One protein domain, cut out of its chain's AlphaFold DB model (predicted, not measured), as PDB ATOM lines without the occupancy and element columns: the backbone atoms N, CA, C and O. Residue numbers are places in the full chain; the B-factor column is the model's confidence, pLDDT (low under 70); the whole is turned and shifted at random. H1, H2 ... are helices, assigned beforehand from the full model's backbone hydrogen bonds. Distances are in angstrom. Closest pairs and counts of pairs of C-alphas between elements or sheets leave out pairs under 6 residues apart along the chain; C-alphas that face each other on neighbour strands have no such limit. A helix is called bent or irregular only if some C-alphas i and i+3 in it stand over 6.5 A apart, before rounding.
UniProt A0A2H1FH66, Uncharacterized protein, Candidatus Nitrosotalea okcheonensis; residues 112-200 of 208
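This is residues 112 to 200 of the 208 residues of an uncharacterized protein of Candidatus Nitrosotalea okcheonensis (UniProt A0A2H1FH66). This is a loose up-and-down bundle of three helices, set in a triangle across its long axis, with two long helices, H1 and H3, running the same way and a shorter one, H2, running back between them in the chain. The end of H3, residues 192 to 200, sticks out beyond the bundle and adds to its length. The printed part has 89 residues, with three named helices in the order H1, H2, H3 and no named strand, and the class is all helix. The whole is loose, with a radius of gyration of the C-alphas of 15.7 A, and the C-alphas span 55 by 22 by 16 A along their three main axes.

Begin with the longest helix, H3, residues 166 to 200, and look first at its residues 166 to 180. With these residues alone it touches H2, residues 148 to 162. Compare Ala 157 with Ala 169 to find their closest C-alphas, 4.4 A apart; in all, 23 pairs of C-alphas of the two helices are within 8 A. H2 and H3 run opposite ways at a shallow tilt of 27 degrees, and they form a helical hairpin. Go next to H1, residues 112 to 140, which touches H3 with 13 pairs of C-alphas within 8 A. Their closest C-alphas are those of Asp 131 and Leu 180, 6.5 A apart. H1 and H3 run the same way, at a shallow tilt of 27 degrees. H1 also touches H2, and here the closest C-alphas are those of Ala 128 and Ile 154, 6.6 A apart. These two run opposite ways at a shallow tilt of 21 degrees and are a helical hairpin too; their centres are 10.4 A apart. Together the three helices are a bundle, up and down, each running against the one before it in the chain, and their packing is mostly aligned. On the backbone, every pair of O of residue i and N of residue i+4 is within hydrogen-bond range in H1, H2 and H3.

Find C-alpha 166 of Val 166 at (16.166, -25.370, -50.461), where H3 begins; from there the helix runs 51.0 A, first to last C-alpha, to Lys 200 at (7.104, -6.746, -3.873). H2 runs from Thr 148 to Asp 162, and its first and last C-alphas are 21.2 A apart. H1 begins at Gln 112, whose C-alpha is at (5.817, -29.934, -54.653), and runs 41.6 A, first to last C-alpha, to Thr 140. None of these helices is bent or irregular.

Look at the two ends of the printed part for its greatest length: the C-alphas of Gln 112 and Lys 200 are the two farthest apart, at 55.8 A. The outline is a rod. Residues 192 to 200, which belong to H3, stand free; without them the other 80 residues span 42 by 19 by 16 A, with a radius of gyration of 13.6 A. The printed part has no cut. Residues 141 to 147 make the short link of 7 residues from H1 to H2, and residues 163 to 165 make the tight link of 3 residues from H2 to H3. In the B-factor column the mean pLDDT of the printed part is 87.1, and the model's confidence is low, under 70, at residues 112 to 114, which belong to H1.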
ATOM      1  N   GLN A 112       5.553 -29.877 -56.089       56.03
ATOM      2  CA  GLN A 112       5.817 -29.934 -54.653       56.03
ATOM      3  C   GLN A 112       6.996 -29.020 -54.301       56.03
ATOM      4  O   GLN A 112       6.851 -28.160 -53.442       56.03
ATOM      5  N   LYS A 113       8.122 -29.112 -55.028       62.00
ATOM      6  CA  LYS A 113       9.292 -28.251 -54.788       62.00
ATOM      7  C   LYS A 113       8.987 -26.766 -54.962       62.00
ATOM      8  O   LYS A 113       9.453 -25.968 -54.161       62.00
ATOM      9  N   HIS A 114       8.209 -26.380 -55.970       63.72
ATOM     10  CA  HIS A 114       7.826 -24.983 -56.167       63.72
ATOM     11  C   HIS A 114       6.916 -24.482 -55.037       63.72
ATOM     12  O   HIS A 114       7.150 -23.413 -54.471       63.72
ATOM     13  N   THR A 115       5.935 -25.296 -54.640       71.56
ATOM     14  CA  THR A 115       5.085 -25.018 -53.476       71.56
ATOM     15  C   THR A 115       5.906 -24.918 -52.186       71.56
ATOM     16  O   THR A 115       5.666 -24.029 -51.369       71.56
ATOM     17  N   ASP A 116       6.893 -25.793 -52.006       73.38
ATOM     18  CA  ASP A 116       7.769 -25.827 -50.835       73.38
ATOM     19  C   ASP A 116       8.709 -24.615 -50.801       73.38
ATOM     20  O   ASP A 116       8.905 -24.035 -49.738       73.38
ATOM     21  N   ILE A 117       9.206 -24.158 -51.954       76.94
ATOM     22  CA  ILE A 117       9.986 -22.917 -52.078       76.94
ATOM     23  C   ILE A 117       9.138 -21.704 -51.681       76.94
ATOM     24  O   ILE A 117       9.589 -20.884 -50.882       76.94
ATOM     25  N   ILE A 118       7.901 -21.599 -52.181       79.56
ATOM     26  CA  ILE A 118       6.992 -20.493 -51.834       79.56
ATOM     27  C   ILE A 118       6.667 -20.508 -50.334       79.56
ATOM     28  O   ILE A 118       6.700 -19.462 -49.677       79.56
ATOM     29  N   LYS A 119       6.375 -21.686 -49.769       82.75
ATOM     30  CA  LYS A 119       6.130 -21.841 -48.327       82.75
ATOM     31  C   LYS A 119       7.351 -21.437 -47.512       82.75
ATOM     32  O   LYS A 119       7.217 -20.641 -46.587       82.75
ATOM     33  N   LEU A 120       8.532 -21.924 -47.883       84.25
ATOM     34  CA  LEU A 120       9.776 -21.618 -47.188       84.25
ATOM     35  C   LEU A 120      10.107 -20.122 -47.263       84.25
ATOM     36  O   LEU A 120      10.498 -19.533 -46.259       84.25
ATOM     37  N   GLN A 121       9.867 -19.472 -48.405       86.00
ATOM     38  CA  GLN A 121      10.015 -18.022 -48.541       86.00
ATOM     39  C   GLN A 121       9.081 -17.267 -47.587       86.00
ATOM     40  O   GLN A 121       9.516 -16.360 -46.875       86.00
ATOM     41  N   SER A 122       7.810 -17.676 -47.520       86.19
ATOM     42  CA  SER A 122       6.832 -17.104 -46.591       86.19
ATOM     43  C   SER A 122       7.249 -17.292 -45.126       86.19
ATOM     44  O   SER A 122       7.147 -16.356 -44.326       86.19
ATOM     45  N   GLU A 123       7.775 -18.467 -44.773       89.38
ATOM     46  CA  GLU A 123       8.281 -18.753 -43.430       89.38
ATOM     47  C   GLU A 123       9.499 -17.898 -43.065       89.38
ATOM     48  O   GLU A 123       9.520 -17.331 -41.971       89.38
ATOM     49  N   ILE A 124      10.462 -17.731 -43.980       91.06
ATOM     50  CA  ILE A 124      11.615 -16.832 -43.804       91.06
ATOM     51  C   ILE A 124      11.141 -15.406 -43.514       91.06
ATOM     52  O   ILE A 124      11.601 -14.783 -42.556       91.06
ATOM     53  N   THR A 125      10.196 -14.885 -44.301       92.62
ATOM     54  CA  THR A 125       9.647 -13.538 -44.093       92.62
ATOM     55  C   THR A 125       8.946 -13.412 -42.741       92.62
ATOM     56  O   THR A 125       9.134 -12.419 -42.035       92.62
ATOM     57  N   ARG A 126       8.154 -14.418 -42.350       96.00
ATOM     58  CA  ARG A 126       7.453 -14.426 -41.061       96.00
ATOM     59  C   ARG A 126       8.430 -14.406 -39.887       96.00
ATOM     60  O   ARG A 126       8.226 -13.634 -38.953       96.00
ATOM     61  N   LEU A 127       9.470 -15.239 -39.930       93.56
ATOM     62  CA  LEU A 127      10.462 -15.323 -38.858       93.56
ATOM     63  C   LEU A 127      11.328 -14.067 -38.782       93.56
ATOM     64  O   LEU A 127      11.577 -13.601 -37.678       93.56
ATOM     65  N   ALA A 128      11.691 -13.460 -39.916       94.19
ATOM     66  CA  ALA A 128      12.382 -12.168 -39.927       94.19
ATOM     67  C   ALA A 128      11.575 -11.077 -39.209       94.19
ATOM     68  O   ALA A 128      12.092 -10.373 -38.351       94.19
ATOM     69  N   LYS A 129      10.268 -11.000 -39.481       95.50
ATOM     70  CA  LYS A 129       9.388 -10.045 -38.798       95.50
ATOM     71  C   LYS A 129       9.233 -10.349 -37.302       95.50
ATOM     72  O   LYS A 129       9.077  -9.434 -36.491       95.50
ATOM     73  N   PHE A 130       9.222 -11.628 -36.929       95.38
ATOM     74  CA  PHE A 130       9.153 -12.023 -35.525       95.38
ATOM     75  C   PHE A 130      10.442 -11.660 -34.779       95.38
ATOM     76  O   PHE A 130      10.361 -11.091 -33.693       95.38
ATOM     77  N   ASP A 131      11.599 -11.897 -35.397       95.56
ATOM     78  CA  ASP A 131      12.907 -11.476 -34.899       95.56
ATOM     79  C   ASP A 131      12.956  -9.960 -34.646       95.56
ATOM     80  O   ASP A 131      13.152  -9.542 -33.505       95.56
ATOM     81  N   GLU A 132      12.603  -9.141 -35.645       95.38
ATOM     82  CA  GLU A 132      12.509  -7.675 -35.519       95.38
ATOM     83  C   GLU A 132      11.589  -7.239 -34.363       95.38
ATOM     84  O   GLU A 132      11.866  -6.279 -33.637       95.38
ATOM     85  N   THR A 133      10.484  -7.962 -34.159       94.56
ATOM     86  CA  THR A 133       9.546  -7.685 -33.064       94.56
ATOM     87  C   THR A 133      10.183  -7.971 -31.703       94.56
ATOM     88  O   THR A 133      10.064  -7.156 -30.786       94.56
ATOM     89  N   LEU A 134      10.880  -9.102 -31.552       92.69
ATOM     90  CA  LEU A 134      11.574  -9.446 -30.309       92.69
ATOM     91  C   LEU A 134      12.748  -8.496 -30.034       92.69
ATOM     92  O   LEU A 134      12.908  -8.073 -28.888       92.69
ATOM     93  N   GLN A 135      13.494  -8.086 -31.067       93.56
ATOM     94  CA  GLN A 135      14.516  -7.038 -30.976       93.56
ATOM     95  C   GLN A 135      13.924  -5.736 -30.428       93.56
ATOM     96  O   GLN A 135      14.424  -5.173 -29.452       93.56
ATOM     97  N   SER A 136      12.808  -5.281 -31.006       92.25
ATOM     98  CA  SER A 136      12.118  -4.067 -30.566       92.25
ATOM     99  C   SER A 136      11.667  -4.159 -29.104       92.25
ATOM    100  O   SER A 136      11.866  -3.217 -28.329       92.25
ATOM    101  N   ILE A 137      11.125  -5.309 -28.686       87.81
ATOM    102  CA  ILE A 137      10.739  -5.562 -27.291       87.81
ATOM    103  C   ILE A 137      11.962  -5.522 -26.373       87.81
ATOM    104  O   ILE A 137      11.891  -4.895 -25.311       87.81
ATOM    105  N   ALA A 138      13.072  -6.156 -26.760       89.50
ATOM    106  CA  ALA A 138      14.308  -6.167 -25.984       89.50
ATOM    107  C   ALA A 138      14.849  -4.748 -25.769       89.50
ATOM    108  O   ALA A 138      15.037  -4.336 -24.622       89.50
ATOM    109  N   ILE A 139      14.969  -3.966 -26.845       89.25
ATOM    110  CA  ILE A 139      15.425  -2.570 -26.816       89.25
ATOM    111  C   ILE A 139      14.503  -1.708 -25.945       89.25
ATOM    112  O   ILE A 139      14.973  -1.025 -25.035       89.25
ATOM    113  N   THR A 140      13.187  -1.781 -26.174       85.56
ATOM    114  CA  THR A 140      12.177  -1.005 -25.429       85.56
ATOM    115  C   THR A 140      12.235  -1.283 -23.927       85.56
ATOM    116  O   THR A 140      11.976  -0.407 -23.108       85.56
ATOM    117  N   ASN A 141      12.587  -2.511 -23.547       82.56
ATOM    118  CA  ASN A 141      12.681  -2.932 -22.156       82.56
ATOM    119  C   ASN A 141      14.115  -2.880 -21.607       82.56
ATOM    120  O   ASN A 141      14.350  -3.407 -20.515       82.56
ATOM    121  N   HIS A 142      15.066  -2.274 -22.326       85.69
ATOM    122  CA  HIS A 142      16.481  -2.205 -21.941       85.69
ATOM    123  C   HIS A 142      17.045  -3.581 -21.544       85.69
ATOM    124  O   HIS A 142      17.691  -3.734 -20.507       85.69
ATOM    125  N   MET A 143      16.693  -4.614 -22.310       83.56
ATOM    126  CA  MET A 143      17.218  -5.964 -22.145       83.56
ATOM    127  C   MET A 143      18.382  -6.153 -23.110       83.56
ATOM    128  O   MET A 143      18.224  -5.957 -24.313       83.56
ATOM    129  N   ASP A 144      19.535  -6.530 -22.567       84.00
ATOM    130  CA  ASP A 144      20.715  -6.865 -23.354       84.00
ATOM    131  C   ASP A 144      20.567  -8.299 -23.879       84.00
ATOM    132  O   ASP A 144      20.774  -9.275 -23.155       84.00
ATOM    133  N   PHE A 145      20.082  -8.420 -25.114       85.69
ATOM    134  CA  PHE A 145      19.907  -9.689 -25.812       85.69
ATOM    135  C   PHE A 145      20.475  -9.554 -27.226       85.69
ATOM    136  O   PHE A 145      20.156  -8.605 -27.942       85.69
ATOM    137  N   ASN A 146      21.327 -10.497 -27.629       89.19
ATOM    138  CA  ASN A 146      22.049 -10.430 -28.894       89.19
ATOM    139  C   ASN A 146      21.313 -11.193 -30.005       89.19
ATOM    140  O   ASN A 146      21.305 -12.420 -29.997       89.19
ATOM    141  N   PHE A 147      20.777 -10.466 -30.986       93.81
ATOM    142  CA  PHE A 147      20.091 -11.020 -32.164       93.81
ATOM    143  C   PHE A 147      20.993 -11.167 -33.403       93.81
ATOM    144  O   PHE A 147      20.566 -11.672 -34.434       93.81
ATOM    145  N   THR A 148      22.285 -10.835 -33.303       94.00
ATOM    146  CA  THR A 148      23.222 -10.915 -34.444       94.00
ATOM    147  C   THR A 148      23.245 -12.310 -35.076       94.00
ATOM    148  O   THR A 148      23.360 -12.452 -36.292       94.00
ATOM    149  N   GLN A 149      23.141 -13.359 -34.254       91.88
ATOM    150  CA  GLN A 149      23.151 -14.733 -34.744       91.88
ATOM    151  C   GLN A 149      21.899 -15.051 -35.574       91.88
ATOM    152  O   GLN A 149      22.026 -15.649 -36.643       91.88
ATOM    153  N   SER A 150      20.704 -14.665 -35.119       94.44
ATOM    154  CA  SER A 150      19.475 -14.895 -35.883       94.44
ATOM    155  C   SER A 150      19.437 -14.052 -37.150       94.44
ATOM    156  O   SER A 150      19.105 -14.596 -38.202       94.44
ATOM    157  N   ASP A 151      19.887 -12.796 -37.095       94.31
ATOM    158  CA  ASP A 151      20.031 -11.932 -38.270       94.31
ATOM    159  C   ASP A 151      20.883 -12.608 -39.354       94.31
ATOM    160  O   ASP A 151      20.473 -12.727 -40.511       94.31
ATOM    161  N   GLN A 152      22.058 -13.118 -38.975       96.44
ATOM    162  CA  GLN A 152      22.958 -13.817 -39.895       96.44
ATOM    163  C   GLN A 152      22.325 -15.085 -40.478       96.44
ATOM    164  O   GLN A 152      22.446 -15.335 -41.680       96.44
ATOM    165  N   LEU A 153      21.631 -15.876 -39.655       96.75
ATOM    166  CA  LEU A 153      20.955 -17.094 -40.103       96.75
ATOM    167  C   LEU A 153      19.802 -16.787 -41.070       96.75
ATOM    168  O   LEU A 153      19.666 -17.475 -42.082       96.75
ATOM    169  N   ILE A 154      19.017 -15.739 -40.810       95.81
ATOM    170  CA  ILE A 154      17.923 -15.286 -41.682       95.81
ATOM    171  C   ILE A 154      18.473 -14.801 -43.024       95.81
ATOM    172  O   ILE A 154      17.949 -15.176 -44.074       95.81
ATOM    173  N   GLN A 155      19.536 -13.990 -43.017       96.25
ATOM    174  CA  GLN A 155      20.159 -13.509 -44.254       96.25
ATOM    175  C   GLN A 155      20.733 -14.662 -45.077       96.25
ATOM    176  O   GLN A 155      20.520 -14.724 -46.288       96.25
ATOM    177  N   LYS A 156      21.394 -15.621 -44.423       94.06
ATOM    178  CA  LYS A 156      21.909 -16.810 -45.101       94.06
ATOM    179  C   LYS A 156      20.783 -17.686 -45.660       94.06
ATOM    180  O   LYS A 156      20.918 -18.183 -46.769       94.06
ATOM    181  N   ALA A 157      19.664 -17.834 -44.947       90.31
ATOM    182  CA  ALA A 157      18.511 -18.597 -45.431       90.31
ATOM    183  C   ALA A 157      17.890 -17.972 -46.689       90.31
ATOM    184  O   ALA A 157      17.543 -18.702 -47.614       90.31
ATOM    185  N   LYS A 158      17.807 -16.632 -46.756       90.81
ATOM    186  CA  LYS A 158      17.386 -15.908 -47.969       90.81
ATOM    187  C   LYS A 158      18.336 -16.185 -49.134       90.81
ATOM    188  O   LYS A 158      17.889 -16.611 -50.189       90.81
ATOM    189  N   GLN A 159      19.642 -16.028 -48.912       88.19
ATOM    190  CA  GLN A 159      20.663 -16.266 -49.937       88.19
ATOM    191  C   GLN A 159      20.677 -17.714 -50.442       88.19
ATOM    192  O   GLN A 159      20.804 -17.945 -51.642       88.19
ATOM    193  N   ASP A 160      20.559 -18.691 -49.539       81.38
ATOM    194  CA  ASP A 160      20.505 -20.103 -49.910       81.38
ATOM    195  C   ASP A 160      19.226 -20.398 -50.712       81.38
ATOM    196  O   ASP A 160      19.305 -21.068 -51.741       81.38
ATOM    197  N   LEU A 161      18.074 -19.830 -50.331       82.38
ATOM    198  CA  LEU A 161      16.832 -19.991 -51.090       82.38
ATOM    199  C   LEU A 161      16.907 -19.344 -52.484       82.38
ATOM    200  O   LEU A 161      16.539 -19.990 -53.464       82.38
ATOM    201  N   ASP A 162      17.443 -18.125 -52.585       80.62
ATOM    202  CA  ASP A 162      17.649 -17.415 -53.858       80.62
ATOM    203  C   ASP A 162      18.629 -18.166 -54.780       80.62
ATOM    204  O   ASP A 162      18.513 -18.117 -56.005       80.62
ATOM    205  N   ALA A 163      19.572 -18.917 -54.199       79.12
ATOM    206  CA  ALA A 163      20.502 -19.791 -54.910       79.12
ATOM    207  C   ALA A 163      19.940 -21.200 -55.206       79.12
ATOM    208  O   ALA A 163      20.676 -22.055 -55.702       79.12
ATOM    209  N   GLY A 164      18.670 -21.475 -54.881       75.94
ATOM    210  CA  GLY A 164      18.017 -22.773 -55.098       75.94
ATOM    211  C   GLY A 164      18.410 -23.880 -54.108       75.94
ATOM    212  O   GLY A 164      18.061 -25.044 -54.313       75.94
ATOM    213  N   LYS A 165      19.119 -23.543 -53.027       81.19
ATOM    214  CA  LYS A 165      19.574 -24.449 -51.958       81.19
ATOM    215  C   LYS A 165      18.494 -24.616 -50.883       81.19
ATOM    216  O   LYS A 165      18.598 -24.113 -49.763       81.19
ATOM    217  N   VAL A 166      17.397 -25.270 -51.269       82.06
ATOM    218  CA  VAL A 166      16.166 -25.370 -50.461       82.06
ATOM    219  C   VAL A 166      16.391 -26.121 -49.144       82.06
ATOM    220  O   VAL A 166      15.920 -25.677 -48.097       82.06
ATOM    221  N   ASP A 167      17.145 -27.222 -49.170       86.00
ATOM    222  CA  ASP A 167      17.401 -28.041 -47.978       86.00
ATOM    223  C   ASP A 167      18.286 -27.302 -46.963       86.00
ATOM    224  O   ASP A 167      18.087 -27.399 -45.748       86.00
ATOM    225  N   GLU A 168      19.262 -26.534 -47.445       89.19
ATOM    226  CA  GLU A 168      20.121 -25.684 -46.627       89.19
ATOM    227  C   GLU A 168      19.325 -24.540 -45.992       89.19
ATOM    228  O   GLU A 168      19.418 -24.332 -44.778       89.19
ATOM    229  N   ALA A 169      18.495 -23.852 -46.780       87.06
ATOM    230  CA  ALA A 169      17.614 -22.796 -46.291       87.06
ATOM    231  C   ALA A 169      16.621 -23.324 -45.237       87.06
ATOM    232  O   ALA A 169      16.428 -22.691 -44.197       87.06
ATOM    233  N   SER A 170      16.059 -24.520 -45.446       89.81
ATOM    234  CA  SER A 170      15.148 -25.167 -44.493       89.81
ATOM    235  C   SER A 170      15.822 -25.447 -43.141       89.81
ATOM    236  O   SER A 170      15.283 -25.098 -42.089       89.81
ATOM    237  N   LYS A 171      17.050 -25.986 -43.139       93.94
ATOM    238  CA  LYS A 171      17.819 -26.238 -41.901       93.94
ATOM    239  C   LYS A 171      18.143 -24.957 -41.134       93.94
ATOM    240  O   LYS A 171      18.081 -24.936 -39.900       93.94
ATOM    241  N   LEU A 172      18.492 -23.888 -41.849       93.31
ATOM    242  CA  LEU A 172      18.727 -22.583 -41.234       93.31
ATOM    243  C   LEU A 172      17.453 -22.057 -40.568       93.31
ATOM    244  O   LEU A 172      17.516 -21.572 -39.442       93.31
ATOM    245  N   ILE A 173      16.296 -22.233 -41.206       91.12
ATOM    246  CA  ILE A 173      15.010 -21.772 -40.674       91.12
ATOM    247  C   ILE A 173      14.579 -22.512 -39.412       91.12
ATOM    248  O   ILE A 173      14.081 -21.878 -38.481       91.12
ATOM    249  N   VAL A 174      14.854 -23.815 -39.310       93.25
ATOM    250  CA  VAL A 174      14.674 -24.558 -38.051       93.25
ATOM    251  C   VAL A 174      15.514 -23.941 -36.927       93.25
ATOM    252  O   VAL A 174      15.019 -23.761 -35.814       93.25
ATOM    253  N   SER A 175      16.757 -23.557 -37.232       93.69
ATOM    254  CA  SER A 175      17.680 -22.962 -36.255       93.69
ATOM    255  C   SER A 175      17.228 -21.561 -35.822       93.69
ATOM    256  O   SER A 175      17.262 -21.243 -34.635       93.69
ATOM    257  N   VAL A 176      16.740 -20.747 -36.766       93.31
ATOM    258  CA  VAL A 176      16.117 -19.442 -36.481       93.31
ATOM    259  C   VAL A 176      14.894 -19.620 -35.589       93.31
ATOM    260  O   VAL A 176      14.773 -18.950 -34.571       93.31
ATOM    261  N   ASN A 177      13.993 -20.542 -35.931       92.00
ATOM    262  CA  ASN A 177      12.771 -20.766 -35.162       92.00
ATOM    263  C   ASN A 177      13.069 -21.202 -33.720       92.00
ATOM    264  O   ASN A 177      12.422 -20.725 -32.791       92.00
ATOM    265  N   GLN A 178      14.067 -22.066 -33.520       93.81
ATOM    266  CA  GLN A 178      14.510 -22.453 -32.182       93.81
ATOM    267  C   GLN A 178      15.056 -21.252 -31.400       93.81
ATOM    268  O   GLN A 178      14.591 -20.991 -30.293       93.81
ATOM    269  N   PHE A 179      15.959 -20.475 -32.002       93.94
ATOM    270  CA  PHE A 179      16.502 -19.268 -31.379       93.94
ATOM    271  C   PHE A 179      15.401 -18.276 -30.974       93.94
ATOM    272  O   PHE A 179      15.422 -17.743 -29.868       93.94
ATOM    273  N   LEU A 180      14.417 -18.038 -31.847       92.75
ATOM    274  CA  LEU A 180      13.333 -17.091 -31.580       92.75
ATOM    275  C   LEU A 180      12.403 -17.556 -30.460       92.75
ATOM    276  O   LEU A 180      11.926 -16.726 -29.686       92.75
ATOM    277  N   ASN A 181      12.174 -18.862 -30.334       92.94
ATOM    278  CA  ASN A 181      11.432 -19.414 -29.202       92.94
ATOM    279  C   ASN A 181      12.208 -19.222 -27.891       92.94
ATOM    280  O   ASN A 181      11.644 -18.723 -26.918       92.94
ATOM    281  N   ASP A 182      13.510 -19.516 -27.887       91.38
ATOM    282  CA  ASP A 182      14.368 -19.331 -26.710       91.38
ATOM    283  C   ASP A 182      14.453 -17.849 -26.296       91.38
ATOM    284  O   ASP A 182      14.401 -17.507 -25.106       91.38
ATOM    285  N   ALA A 183      14.533 -16.948 -27.280       89.62
ATOM    286  CA  ALA A 183      14.485 -15.507 -27.072       89.62
ATOM    287  C   ALA A 183      13.138 -15.085 -26.471       89.62
ATOM    288  O   ALA A 183      13.103 -14.397 -25.450       89.62
ATOM    289  N   HIS A 184      12.023 -15.531 -27.051       91.88
ATOM    290  CA  HIS A 184      10.684 -15.223 -26.557       91.88
ATOM    291  C   HIS A 184      10.477 -15.672 -25.103       91.88
ATOM    292  O   HIS A 184       9.986 -14.895 -24.274       91.88
ATOM    293  N   ASP A 185      10.895 -16.892 -24.769       90.94
ATOM    294  CA  ASP A 185      10.790 -17.443 -23.419       90.94
ATOM    295  C   ASP A 185      11.655 -16.667 -22.424       90.94
ATOM    296  O   ASP A 185      11.202 -16.328 -21.322       90.94
ATOM    297  N   SER A 186      12.877 -16.311 -22.826       87.88
ATOM    298  CA  SER A 186      13.791 -15.504 -22.015       87.88
ATOM    299  C   SER A 186      13.207 -14.122 -21.720       87.88
ATOM    300  O   SER A 186      13.128 -13.716 -20.555       87.88
ATOM    301  N   LEU A 187      12.717 -13.421 -22.746       86.62
ATOM    302  CA  LEU A 187      12.092 -12.102 -22.606       86.62
ATOM    303  C   LEU A 187      10.833 -12.180 -21.725       86.62
ATOM    304  O   LEU A 187      10.635 -11.347 -20.835       86.62
ATOM    305  N   THR A 188      10.017 -13.222 -21.898       86.75
ATOM    306  CA  THR A 188       8.821 -13.466 -21.079       86.75
ATOM    307  C   THR A 188       9.176 -13.716 -19.615       86.75
ATOM    308  O   THR A 188       8.518 -13.191 -18.711       86.75
ATOM    309  N   LYS A 189      10.230 -14.493 -19.348       86.75
ATOM    310  CA  LYS A 189      10.710 -14.760 -17.988       86.75
ATOM    311  C   LYS A 189      11.190 -13.482 -17.305       86.75
ATOM    312  O   LYS A 189      10.795 -13.226 -16.166       86.75
ATOM    313  N   VAL A 190      11.956 -12.645 -18.008       83.69
ATOM    314  CA  VAL A 190      12.408 -11.345 -17.485       83.69
ATOM    315  C   VAL A 190      11.219 -10.423 -17.195       83.69
ATOM    316  O   VAL A 190      11.160  -9.809 -16.128       83.69
ATOM    317  N   ALA A 191      10.228 -10.360 -18.088       81.19
ATOM    318  CA  ALA A 191       9.024  -9.555 -17.883       81.19
ATOM    319  C   ALA A 191       8.217  -9.998 -16.644       81.19
ATOM    320  O   ALA A 191       7.769  -9.158 -15.851       81.19
ATOM    321  N   LYS A 192       8.069 -11.316 -16.437       83.62
ATOM    322  CA  LYS A 192       7.420 -11.888 -15.244       83.62
ATOM    323  C   LYS A 192       8.187 -11.549 -13.967       83.62
ATOM    324  O   LYS A 192       7.573 -11.120 -12.991       83.62
ATOM    325  N   GLN A 193       9.514 -11.684 -13.983       82.62
ATOM    326  CA  GLN A 193      10.355 -11.388 -12.825       82.62
ATOM    327  C   GLN A 193      10.273  -9.908 -12.430       82.62
ATOM    328  O   GLN A 193       9.931  -9.608 -11.291       82.62
ATOM    329  N   ARG A 194      10.418  -8.984 -13.389       80.75
ATOM    330  CA  ARG A 194      10.271  -7.539 -13.136       80.75
ATOM    331  C   ARG A 194       8.897  -7.165 -12.583       80.75
ATOM    332  O   ARG A 194       8.787  -6.267 -11.753       80.75
ATOM    333  N   THR A 195       7.838  -7.833 -13.036       79.62
ATOM    334  CA  THR A 195       6.484  -7.595 -12.515       79.62
ATOM    335  C   THR A 195       6.353  -8.058 -11.065       79.62
ATOM    336  O   THR A 195       5.805  -7.323 -10.247       79.62
ATOM    337  N   SER A 196       6.907  -9.227 -10.735       78.25
ATOM    338  CA  SER A 196       6.970  -9.731  -9.357       78.25
ATOM    339  C   SER A 196       7.783  -8.806  -8.446       78.25
ATOM    340  O   SER A 196       7.330  -8.458  -7.357       78.25
ATOM    341  N   ASP A 197       8.939  -8.332  -8.914       81.38
ATOM    342  CA  ASP A 197       9.810  -7.438  -8.146       81.38
ATOM    343  C   ASP A 197       9.140  -6.082  -7.879       81.38
ATOM    344  O   ASP A 197       9.163  -5.601  -6.747       81.38
ATOM    345  N   ARG A 198       8.451  -5.503  -8.874       79.19
ATOM    346  CA  ARG A 198       7.643  -4.285  -8.678       79.19
ATOM    347  C   ARG A 198       6.497  -4.494  -7.690       79.19
ATOM    348  O   ARG A 198       6.237  -3.611  -6.880       79.19
ATOM    349  N   ALA A 199       5.813  -5.636  -7.754       76.81
ATOM    350  CA  ALA A 199       4.738  -5.949  -6.816       76.81
ATOM    351  C   ALA A 199       5.270  -6.045  -5.376       76.81
ATOM    352  O   ALA A 199       4.675  -5.468  -4.467       76.81
ATOM    353  N   LYS A 200       6.425  -6.695  -5.176       78.25
ATOM    354  CA  LYS A 200       7.104  -6.746  -3.873       78.25
ATOM    355  C   LYS A 200       7.490  -5.353  -3.381       78.25
ATOM    356  O   LYS A 200       7.100  -5.006  -2.269       78.25
TER     357      LYS A 200